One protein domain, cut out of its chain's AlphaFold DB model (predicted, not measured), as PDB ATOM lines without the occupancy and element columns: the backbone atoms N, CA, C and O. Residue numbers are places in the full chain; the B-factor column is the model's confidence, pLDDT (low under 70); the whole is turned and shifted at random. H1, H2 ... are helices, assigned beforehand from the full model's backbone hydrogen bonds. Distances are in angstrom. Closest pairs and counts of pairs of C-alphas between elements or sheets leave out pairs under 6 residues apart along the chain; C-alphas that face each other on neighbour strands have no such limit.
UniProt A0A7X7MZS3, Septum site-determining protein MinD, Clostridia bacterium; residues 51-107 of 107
ATOM      1  N   SER A  51     -33.043  -5.873  14.172       94.38
ATOM      2  CA  SER A  51     -33.753  -7.087  13.763       94.38
ATOM      3  C   SER A  51     -33.366  -8.295  14.610       94.38
ATOM      4  O   SER A  51     -34.215  -9.154  14.834       94.38
ATOM      5  N   ILE A  52     -32.132  -8.353  15.139       94.00
ATOM      6  CA  ILE A  52     -31.679  -9.433  16.035       94.00
ATOM      7  C   ILE A  52     -32.452  -9.371  17.349       94.00
ATOM      8  O   ILE A  52     -32.914 -10.400  17.848       94.00
ATOM      9  N   VAL A  53     -32.622  -8.167  17.897       93.75
ATOM     10  CA  VAL A  53     -33.348  -7.944  19.152       93.75
ATOM     11  C   VAL A  53     -34.823  -8.302  18.975       93.75
ATOM     12  O   VAL A  53     -35.384  -9.030  19.794       93.75
ATOM     13  N   ILE A  54     -35.436  -7.844  17.880       94.75
ATOM     14  CA  ILE A  54     -36.841  -8.129  17.555       94.75
ATOM     15  C   ILE A  54     -37.065  -9.639  17.409       94.75
ATOM     16  O   ILE A  54     -37.944 -10.187  18.071       94.75
ATOM     17  N   ALA A  55     -36.242 -10.310  16.603       94.88
ATOM     18  CA  ALA A  55     -36.300 -11.752  16.376       94.88
ATOM     19  C   ALA A  55     -36.160 -12.560  17.673       94.88
ATOM     20  O   ALA A  55     -36.955 -13.461  17.938       94.88
ATOM     21  N   THR A  56     -35.198 -12.184  18.522       93.25
ATOM     22  CA  THR A  56     -34.975 -12.836  19.821       93.25
ATOM     23  C   THR A  56     -36.208 -12.732  20.718       93.25
ATOM     24  O   THR A  56     -36.607 -13.722  21.325       93.25
ATOM     25  N   ASN A  57     -36.851 -11.561  20.767       96.25
ATOM     26  CA  ASN A  57     -38.055 -11.350  21.576       96.25
ATOM     27  C   ASN A  57     -39.290 -12.072  21.020       96.25
ATOM     28  O   ASN A  57     -40.183 -12.429  21.785       96.25
ATOM     29  N   GLN A  58     -39.359 -12.262  19.701       96.31
ATOM     30  CA  GLN A  58     -40.462 -12.959  19.034       96.31
ATOM     31  C   GLN A  58     -40.295 -14.484  19.031       96.31
ATOM     32  O   GLN A  58     -41.264 -15.190  18.776       96.31
ATOM     33  N   GLY A  59     -39.095 -14.996  19.324       95.62
ATOM     34  CA  GLY A  59     -38.788 -16.422  19.219       95.62
ATOM     35  C   GLY A  59     -38.655 -16.912  17.773       95.62
ATOM     36  O   GLY A  59     -38.673 -18.117  17.536       95.62
ATOM     37  N   GLU A  60     -38.503 -15.993  16.818       93.88
ATOM     38  CA  GLU A  60     -38.444 -16.289  15.386       93.88
ATOM     39  C   GLU A  60     -37.022 -16.059  14.855       93.88
ATOM     40  O   GLU A  60     -36.481 -14.962  15.009       93.88
ATOM     41  N   PRO A  61     -36.369 -17.052  14.226       93.44
ATOM     42  CA  PRO A  61     -34.994 -16.911  13.761       93.44
ATOM     43  C   PRO A  61     -34.878 -15.980  12.543       93.44
ATOM     44  O   PRO A  61     -35.670 -16.032  11.607       93.44
ATOM     45  N   LEU A  62     -33.806 -15.179  12.491       92.31
ATOM     46  CA  LEU A  62     -33.512 -14.338  11.320       92.31
ATOM     47  C   LEU A  62     -32.934 -15.106  10.130       92.31
ATOM     48  O   LEU A  62     -32.986 -14.604   9.003       92.31
ATOM     49  N   ALA A  63     -32.333 -16.274  10.355       90.56
ATOM     50  CA  ALA A  63     -31.735 -17.063   9.284       90.56
ATOM     51  C   ALA A  63     -32.806 -17.435   8.244       90.56
ATOM     52  O   ALA A  63     -33.866 -17.944   8.587       90.56
ATOM     53  N   GLY A  64     -32.536 -17.165   6.964       87.88
ATOM     54  CA  GLY A  64     -33.493 -17.393   5.873       87.88
ATOM     55  C   GLY A  64     -34.446 -16.224   5.599       87.88
ATOM     56  O   GLY A  64     -35.161 -16.251   4.599       87.88
ATOM     57  N   THR A  65     -34.425 -15.165   6.414       92.75
ATOM     58  CA  THR A  65     -35.173 -13.930   6.127       92.75
ATOM     59  C   THR A  65     -34.454 -13.057   5.091       92.75
ATOM     60  O   THR A  65     -33.249 -13.173   4.865       92.75
ATOM     61  N   ASN A  66     -35.181 -12.123   4.467       90.38
ATOM     62  CA  ASN A  66     -34.614 -11.200   3.473       90.38
ATOM     63  C   ASN A  66     -33.866  -9.995   4.095       90.38
ATOM     64  O   ASN A  66     -33.433  -9.093   3.370       90.38
ATOM     65  N   THR A  67     -33.709  -9.968   5.423       90.62
ATOM     66  CA  THR A  67     -32.945  -8.936   6.140       90.62
ATOM     67  C   THR A  67     -31.448  -9.047   5.828       90.62
ATOM     68  O   THR A  67     -30.961 -10.091   5.384       90.62
ATOM     69  N   ALA A  68     -30.690  -7.968   6.049       90.25
ATOM     70  CA  ALA A  68     -29.238  -7.993   5.859       90.25
ATOM     71  C   ALA A  68     -28.575  -9.037   6.774       90.25
ATOM     72  O   ALA A  68     -27.788  -9.861   6.310       90.25
ATOM     73  N   VAL A  69     -28.964  -9.056   8.051       93.56
ATOM     74  CA  VAL A  69     -28.461 -10.012   9.042       93.56
ATOM     75  C   VAL A  69     -28.910 -11.442   8.742       93.56
ATOM     76  O   VAL A  69     -28.097 -12.362   8.822       93.56
ATOM     77  N   GLY A  70     -30.158 -11.646   8.313       94.44
ATOM     78  CA  GLY A  70     -30.652 -12.961   7.900       94.44
ATOM     79  C   GLY A  70     -29.824 -13.574   6.773       94.44
ATOM     80  O   GLY A  70     -29.437 -14.741   6.851       94.44
ATOM     81  N   LYS A  71     -29.450 -12.764   5.773       92.88
ATOM     82  CA  LYS A  71     -28.549 -13.181   4.685       92.88
ATOM     83  C   LYS A  71     -27.148 -13.533   5.182       92.88
ATOM     84  O   LYS A  71     -26.578 -14.506   4.691       92.88
ATOM     85  N   ILE A  72     -26.603 -12.779   6.142       93.50
ATOM     86  CA  ILE A  72     -25.294 -13.068   6.754       93.50
ATOM     87  C   ILE A  72     -25.339 -14.409   7.489       93.50
ATOM     88  O   ILE A  72     -24.495 -15.263   7.220       93.50
ATOM     89  N   PHE A  73     -26.343 -14.638   8.342       94.44
ATOM     90  CA  PHE A  73     -26.513 -15.921   9.030       94.44
ATOM     91  C   PHE A  73     -26.627 -17.080   8.040       94.44
ATOM     92  O   PHE A  73     -25.883 -18.050   8.149       94.44
ATOM     93  N   THR A  74     -27.483 -16.961   7.021       92.38
ATOM     94  CA  THR A  74     -27.619 -18.000   5.991       92.38
ATOM     95  C   THR A  74     -26.310 -18.246   5.239       92.38
ATOM     96  O   THR A  74     -26.015 -19.388   4.894       92.38
ATOM     97  N   HIS A  75     -25.511 -17.209   4.982       89.44
ATOM     98  CA  HIS A  75     -24.204 -17.365   4.347       89.44
ATOM     99  C   HIS A  75     -23.209 -18.110   5.248       89.44
ATOM    100  O   HIS A  75     -22.535 -19.021   4.774       89.44
ATOM    101  N   ILE A  76     -23.156 -17.775   6.541       92.12
ATOM    102  CA  ILE A  76     -22.318 -18.479   7.522       92.12
ATOM    103  C   ILE A  76     -22.735 -19.952   7.615       92.12
ATOM    104  O   ILE A  76     -21.877 -20.824   7.518       92.12
ATOM    105  N   CYS A  77     -24.039 -20.246   7.705       91.94
ATOM    106  CA  CYS A  77     -24.540 -21.624   7.698       91.94
ATOM    107  C   CYS A  77     -24.089 -22.391   6.449       91.94
ATOM    108  O   CYS A  77     -23.655 -23.532   6.560       91.94
ATOM    109  N   LYS A  78     -24.134 -21.762   5.266       89.44
ATOM    110  CA  LYS A  78     -23.651 -22.386   4.025       89.44
ATOM    111  C   LYS A  78     -22.155 -22.697   4.071       89.44
ATOM    112  O   LYS A  78     -21.789 -23.796   3.685       89.44
ATOM    113  N   LYS A  79     -21.318 -21.789   4.589       86.25
ATOM    114  CA  LYS A  79     -19.873 -22.037   4.756       86.25
ATOM    115  C   LYS A  79     -19.576 -23.179   5.729       86.25
ATOM    116  O   LYS A  79     -18.616 -23.905   5.528       86.25
ATOM    117  N   ILE A  80     -20.396 -23.340   6.770       88.50
ATOM    118  CA  ILE A  80     -20.270 -24.463   7.711       88.50
ATOM    119  C   ILE A  80     -20.643 -25.786   7.030       88.50
ATOM    120  O   ILE A  80     -19.995 -26.801   7.257       88.50
ATOM    121  N   MET A  81     -21.698 -25.787   6.209       86.88
ATOM    122  CA  MET A  81     -22.171 -26.993   5.522       86.88
ATOM    123  C   MET A  81     -21.302 -27.395   4.325       86.88
ATOM    124  O   MET A  81     -21.267 -28.571   3.978       86.88
ATOM    125  N   ASP A  82     -20.640 -26.431   3.688       79.31
ATOM    126  CA  ASP A  82     -19.830 -26.624   2.490       79.31
ATOM    127  C   ASP A  82     -18.432 -26.027   2.707       79.31
ATOM    128  O   ASP A  82     -18.168 -24.862   2.394       79.31
ATOM    129  N   ALA A  83     -17.544 -26.841   3.287       63.34
ATOM    130  CA  ALA A  83     -16.167 -26.463   3.612       63.34
ATOM    131  C   ALA A  83     -15.315 -26.125   2.368       63.34
ATOM    132  O   ALA A  83     -14.304 -25.434   2.495       63.34
ATOM    133  N   ASP A  84     -15.745 -26.554   1.173       58.00
ATOM    134  CA  ASP A  84     -15.091 -26.291  -0.115       58.00
ATOM    135  C   ASP A  84     -15.723 -25.116  -0.879       58.00
ATOM    136  O   ASP A  84     -15.313 -24.790  -2.005       58.00
ATOM    137  N   MET A  85     -16.712 -24.435  -0.287       56.56
ATOM    138  CA  MET A  85     -17.295 -23.239  -0.879       56.56
ATOM    139  C   MET A  85     -16.186 -22.194  -1.047       56.56
ATOM    140  O   MET A  85     -15.721 -21.595  -0.074       56.56
ATOM    141  N   LYS A  86     -15.772 -21.958  -2.306       50.81
ATOM    142  CA  LYS A  86     -14.815 -20.901  -2.669       50.81
ATOM    143  C   LYS A  86     -15.179 -19.642  -1.886       50.81
ATOM    144  O   LYS A  86     -16.367 -19.302  -1.901       50.81
ATOM    145  N   PRO A  87     -14.214 -18.951  -1.240       48.41
ATOM    146  CA  PRO A  87     -14.475 -17.690  -0.563       48.41
ATOM    147  C   PRO A  87     -15.221 -16.813  -1.551       48.41
ATOM    148  O   PRO A  87     -14.654 -16.392  -2.559       48.41
ATOM    149  N   ASN A  88     -16.527 -16.666  -1.348       47.03
ATOM    150  CA  ASN A  88     -17.354 -16.009  -2.334       47.03
ATOM    151  C   ASN A  88     -16.912 -14.564  -2.263       47.03
ATOM    152  O   ASN A  88     -17.119 -13.943  -1.224       47.03
ATOM    153  N   ASP A  89     -16.196 -14.132  -3.297       43.38
ATOM    154  CA  ASP A  89     -15.283 -13.000  -3.327       43.38
ATOM    155  C   ASP A  89     -15.768 -11.877  -2.401       43.38
ATOM    156  O   ASP A  89     -16.552 -11.011  -2.790       43.38
ATOM    157  N   LEU A  90     -15.351 -11.891  -1.129       43.53
ATOM    158  CA  LEU A  90     -15.713 -10.827  -0.194       43.53
ATOM    159  C   LEU A  90     -15.015  -9.521  -0.614       43.53
ATOM    160  O   LEU A  90     -15.342  -8.463  -0.085       43.53
ATOM    161  N   ASN A  91     -14.146  -9.554  -1.640       39.94
ATOM    162  CA  ASN A  91     -13.694  -8.378  -2.384       39.94
ATOM    163  C   ASN A  91     -14.779  -7.732  -3.257       39.94
ATOM    164  O   ASN A  91     -14.689  -6.531  -3.515       39.94
ATOM    165  N   SER A  92     -15.835  -8.448  -3.654       38.78
ATOM    166  CA  SER A  92     -17.053  -7.825  -4.194       38.78
ATOM    167  C   SER A  92     -17.710  -6.965  -3.118       38.78
ATOM    168  O   SER A  92     -17.998  -5.798  -3.366       38.78
ATOM    169  N   ASN A  93     -17.803  -7.462  -1.880       44.53
ATOM    170  CA  ASN A  93     -18.233  -6.648  -0.747       44.53
ATOM    171  C   ASN A  93     -17.232  -5.522  -0.459       44.53
ATOM    172  O   ASN A  93     -17.661  -4.387  -0.326       44.53
ATOM    173  N   ARG A  94     -15.914  -5.752  -0.460       46.78
ATOM    174  CA  ARG A  94     -14.907  -4.681  -0.313       46.78
ATOM    175  C   ARG A  94     -15.086  -3.592  -1.377       46.78
ATOM    176  O   ARG A  94     -14.965  -2.415  -1.066       46.78
ATOM    177  N   THR A  95     -15.469  -3.962  -2.600       39.12
ATOM    178  CA  THR A  95     -15.749  -3.039  -3.712       39.12
ATOM    179  C   THR A  95     -17.111  -2.355  -3.589       39.12
ATOM    180  O   THR A  95     -17.210  -1.174  -3.901       39.12
ATOM    181  N   ILE A  96     -18.157  -3.042  -3.122       46.22
ATOM    182  CA  ILE A  96     -19.501  -2.481  -2.902       46.22
ATOM    183  C   ILE A  96     -19.494  -1.543  -1.690       46.22
ATOM    184  O   ILE A  96     -19.990  -0.424  -1.790       46.22
ATOM    185  N   TRP A  97     -18.856  -1.946  -0.589       48.44
ATOM    186  CA  TRP A  97     -18.604  -1.115   0.584       48.44
ATOM    187  C   TRP A  97     -17.732   0.086   0.193       48.44
ATOM    188  O   TRP A  97     -18.164   1.219   0.387       48.44
ATOM    189  N   ASN A  98     -16.587  -0.100  -0.480       48.47
ATOM    190  CA  ASN A  98     -15.754   1.032  -0.914       48.47
ATOM    191  C   ASN A  98     -16.445   1.946  -1.942       48.47
ATOM    192  O   ASN A  98     -16.269   3.158  -1.863       48.47
ATOM    193  N   LYS A  99     -17.264   1.430  -2.872       43.97
ATOM    194  CA  LYS A  99     -18.039   2.265  -3.817       43.97
ATOM    195  C   LYS A  99     -19.175   3.027  -3.127       43.97
ATOM    196  O   LYS A  99     -19.405   4.185  -3.472       43.97
ATOM    197  N   MET A 100     -19.827   2.437  -2.122       47.75
ATOM    198  CA  MET A 100     -20.804   3.128  -1.266       47.75
ATOM    199  C   MET A 100     -20.151   4.233  -0.419       47.75
ATOM    200  O   MET A 100     -20.743   5.296  -0.246       47.75
ATOM    201  N   PHE A 101     -18.917   4.030   0.060       50.59
ATOM    202  CA  PHE A 101     -18.182   5.024   0.860       50.59
ATOM    203  C   PHE A 101     -17.417   6.072   0.029       50.59
ATOM    204  O   PHE A 101     -17.185   7.174   0.524       50.59
ATOM    205  N   ALA A 102     -17.069   5.795  -1.233       45.28
ATOM    206  CA  ALA A 102     -16.379   6.745  -2.115       45.28
ATOM    207  C   ALA A 102     -17.312   7.814  -2.718       45.28
ATOM    208  O   ALA A 102     -16.875   8.933  -2.981       45.28
ATOM    209  N   SER A 103     -18.606   7.512  -2.892       40.88
ATOM    210  CA  SER A 103     -19.572   8.437  -3.514       40.88
ATOM    211  C   SER A 103     -19.958   9.637  -2.627       40.88
ATOM    212  O   SER A 103     -20.597  10.578  -3.088       40.88
ATOM    213  N   ARG A 104     -19.542   9.661  -1.349       47.16
ATOM    214  CA  ARG A 104     -19.885  10.737  -0.399       47.16
ATOM    215  C   ARG A 104     -18.742  11.717  -0.107       47.16
ATOM    216  O   ARG A 104     -18.827  12.482   0.846       47.16
ATOM    217  N   LYS A 105     -17.689  11.729  -0.937       47.31
ATOM    218  CA  LYS A 105     -16.569  12.686  -0.855       47.31
ATOM    219  C   LYS A 105     -16.570  13.664  -2.042       47.31
ATOM    220  O   LYS A 105     -15.604  13.750  -2.787       47.31
ATOM    221  N   ARG A 106     -17.677  14.389  -2.228       40.94
ATOM    222  CA  ARG A 106     -17.751  15.664  -2.969       40.94
ATOM    223  C   ARG A 106     -18.770  16.559  -2.269       40.94
ATOM    224  O   ARG A 106     -19.959  16.476  -2.561       40.94
ATOM    225  N   ASN A 107     -18.275  17.289  -1.274       34.09
ATOM    226  CA  ASN A 107     -18.545  18.693  -0.943       34.09
ATOM    227  C   ASN A 107     -17.904  18.991   0.410       34.09
ATOM    228  O   ASN A 107     -18.246  18.285   1.383       34.09
TER     229      ASN A 107
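Overview. This is residues 51 to 107 of the 107 residues of the protein "Septum site-determining protein MinD" of Clostridia bacterium (UniProt A0A7X7MZS3). Picture a flat, open U whose two arms stay apart: H2 makes one arm, H3 with the tail after it folds back as the other, residues 82 to 89 join them, and short H1 lies crosswise near the beginning of H2. Residues 89 to 107 stick out free. The printed part has 57 residues with three named helices, in the order H1, H2, H3, and no named strand; its class is all helix. It is only just loose, close to extended, with a radius of gyration of the C-alphas of 15.3 A and spans of 45 by 33 by 13 A.

Arrangement. Start at H1, residues 51 to 58, and go on to H2, residues 68 to 81: they are close but not clearly touching, their closest C-alphas, of Ser 51 and Val 69, 7.7 A apart. Their lines are about perpendicular, at 85 degrees. H3, residues 90 to 102, is apart from both. In H1, H2 and H3 every O i to N i+4 pair is within hydrogen-bond range.

Along the chain. Find C-alpha 51 at (-33.753, -7.087, 13.763), where H1 begins its 10.4 A. H2 runs 20.3 A from C-alpha 68 at (-29.238, -7.993, 5.859). H3 runs 17.7 A to C-alpha 102 at (-16.379, 6.745, -2.115).

Size, cuts and confidence. The farthest C-alphas, of Met 81 and Asn 107, are 46.3 A apart. The printed part has no cut, and both links are short. Look for pLDDT under 70 in residues 83 to 107.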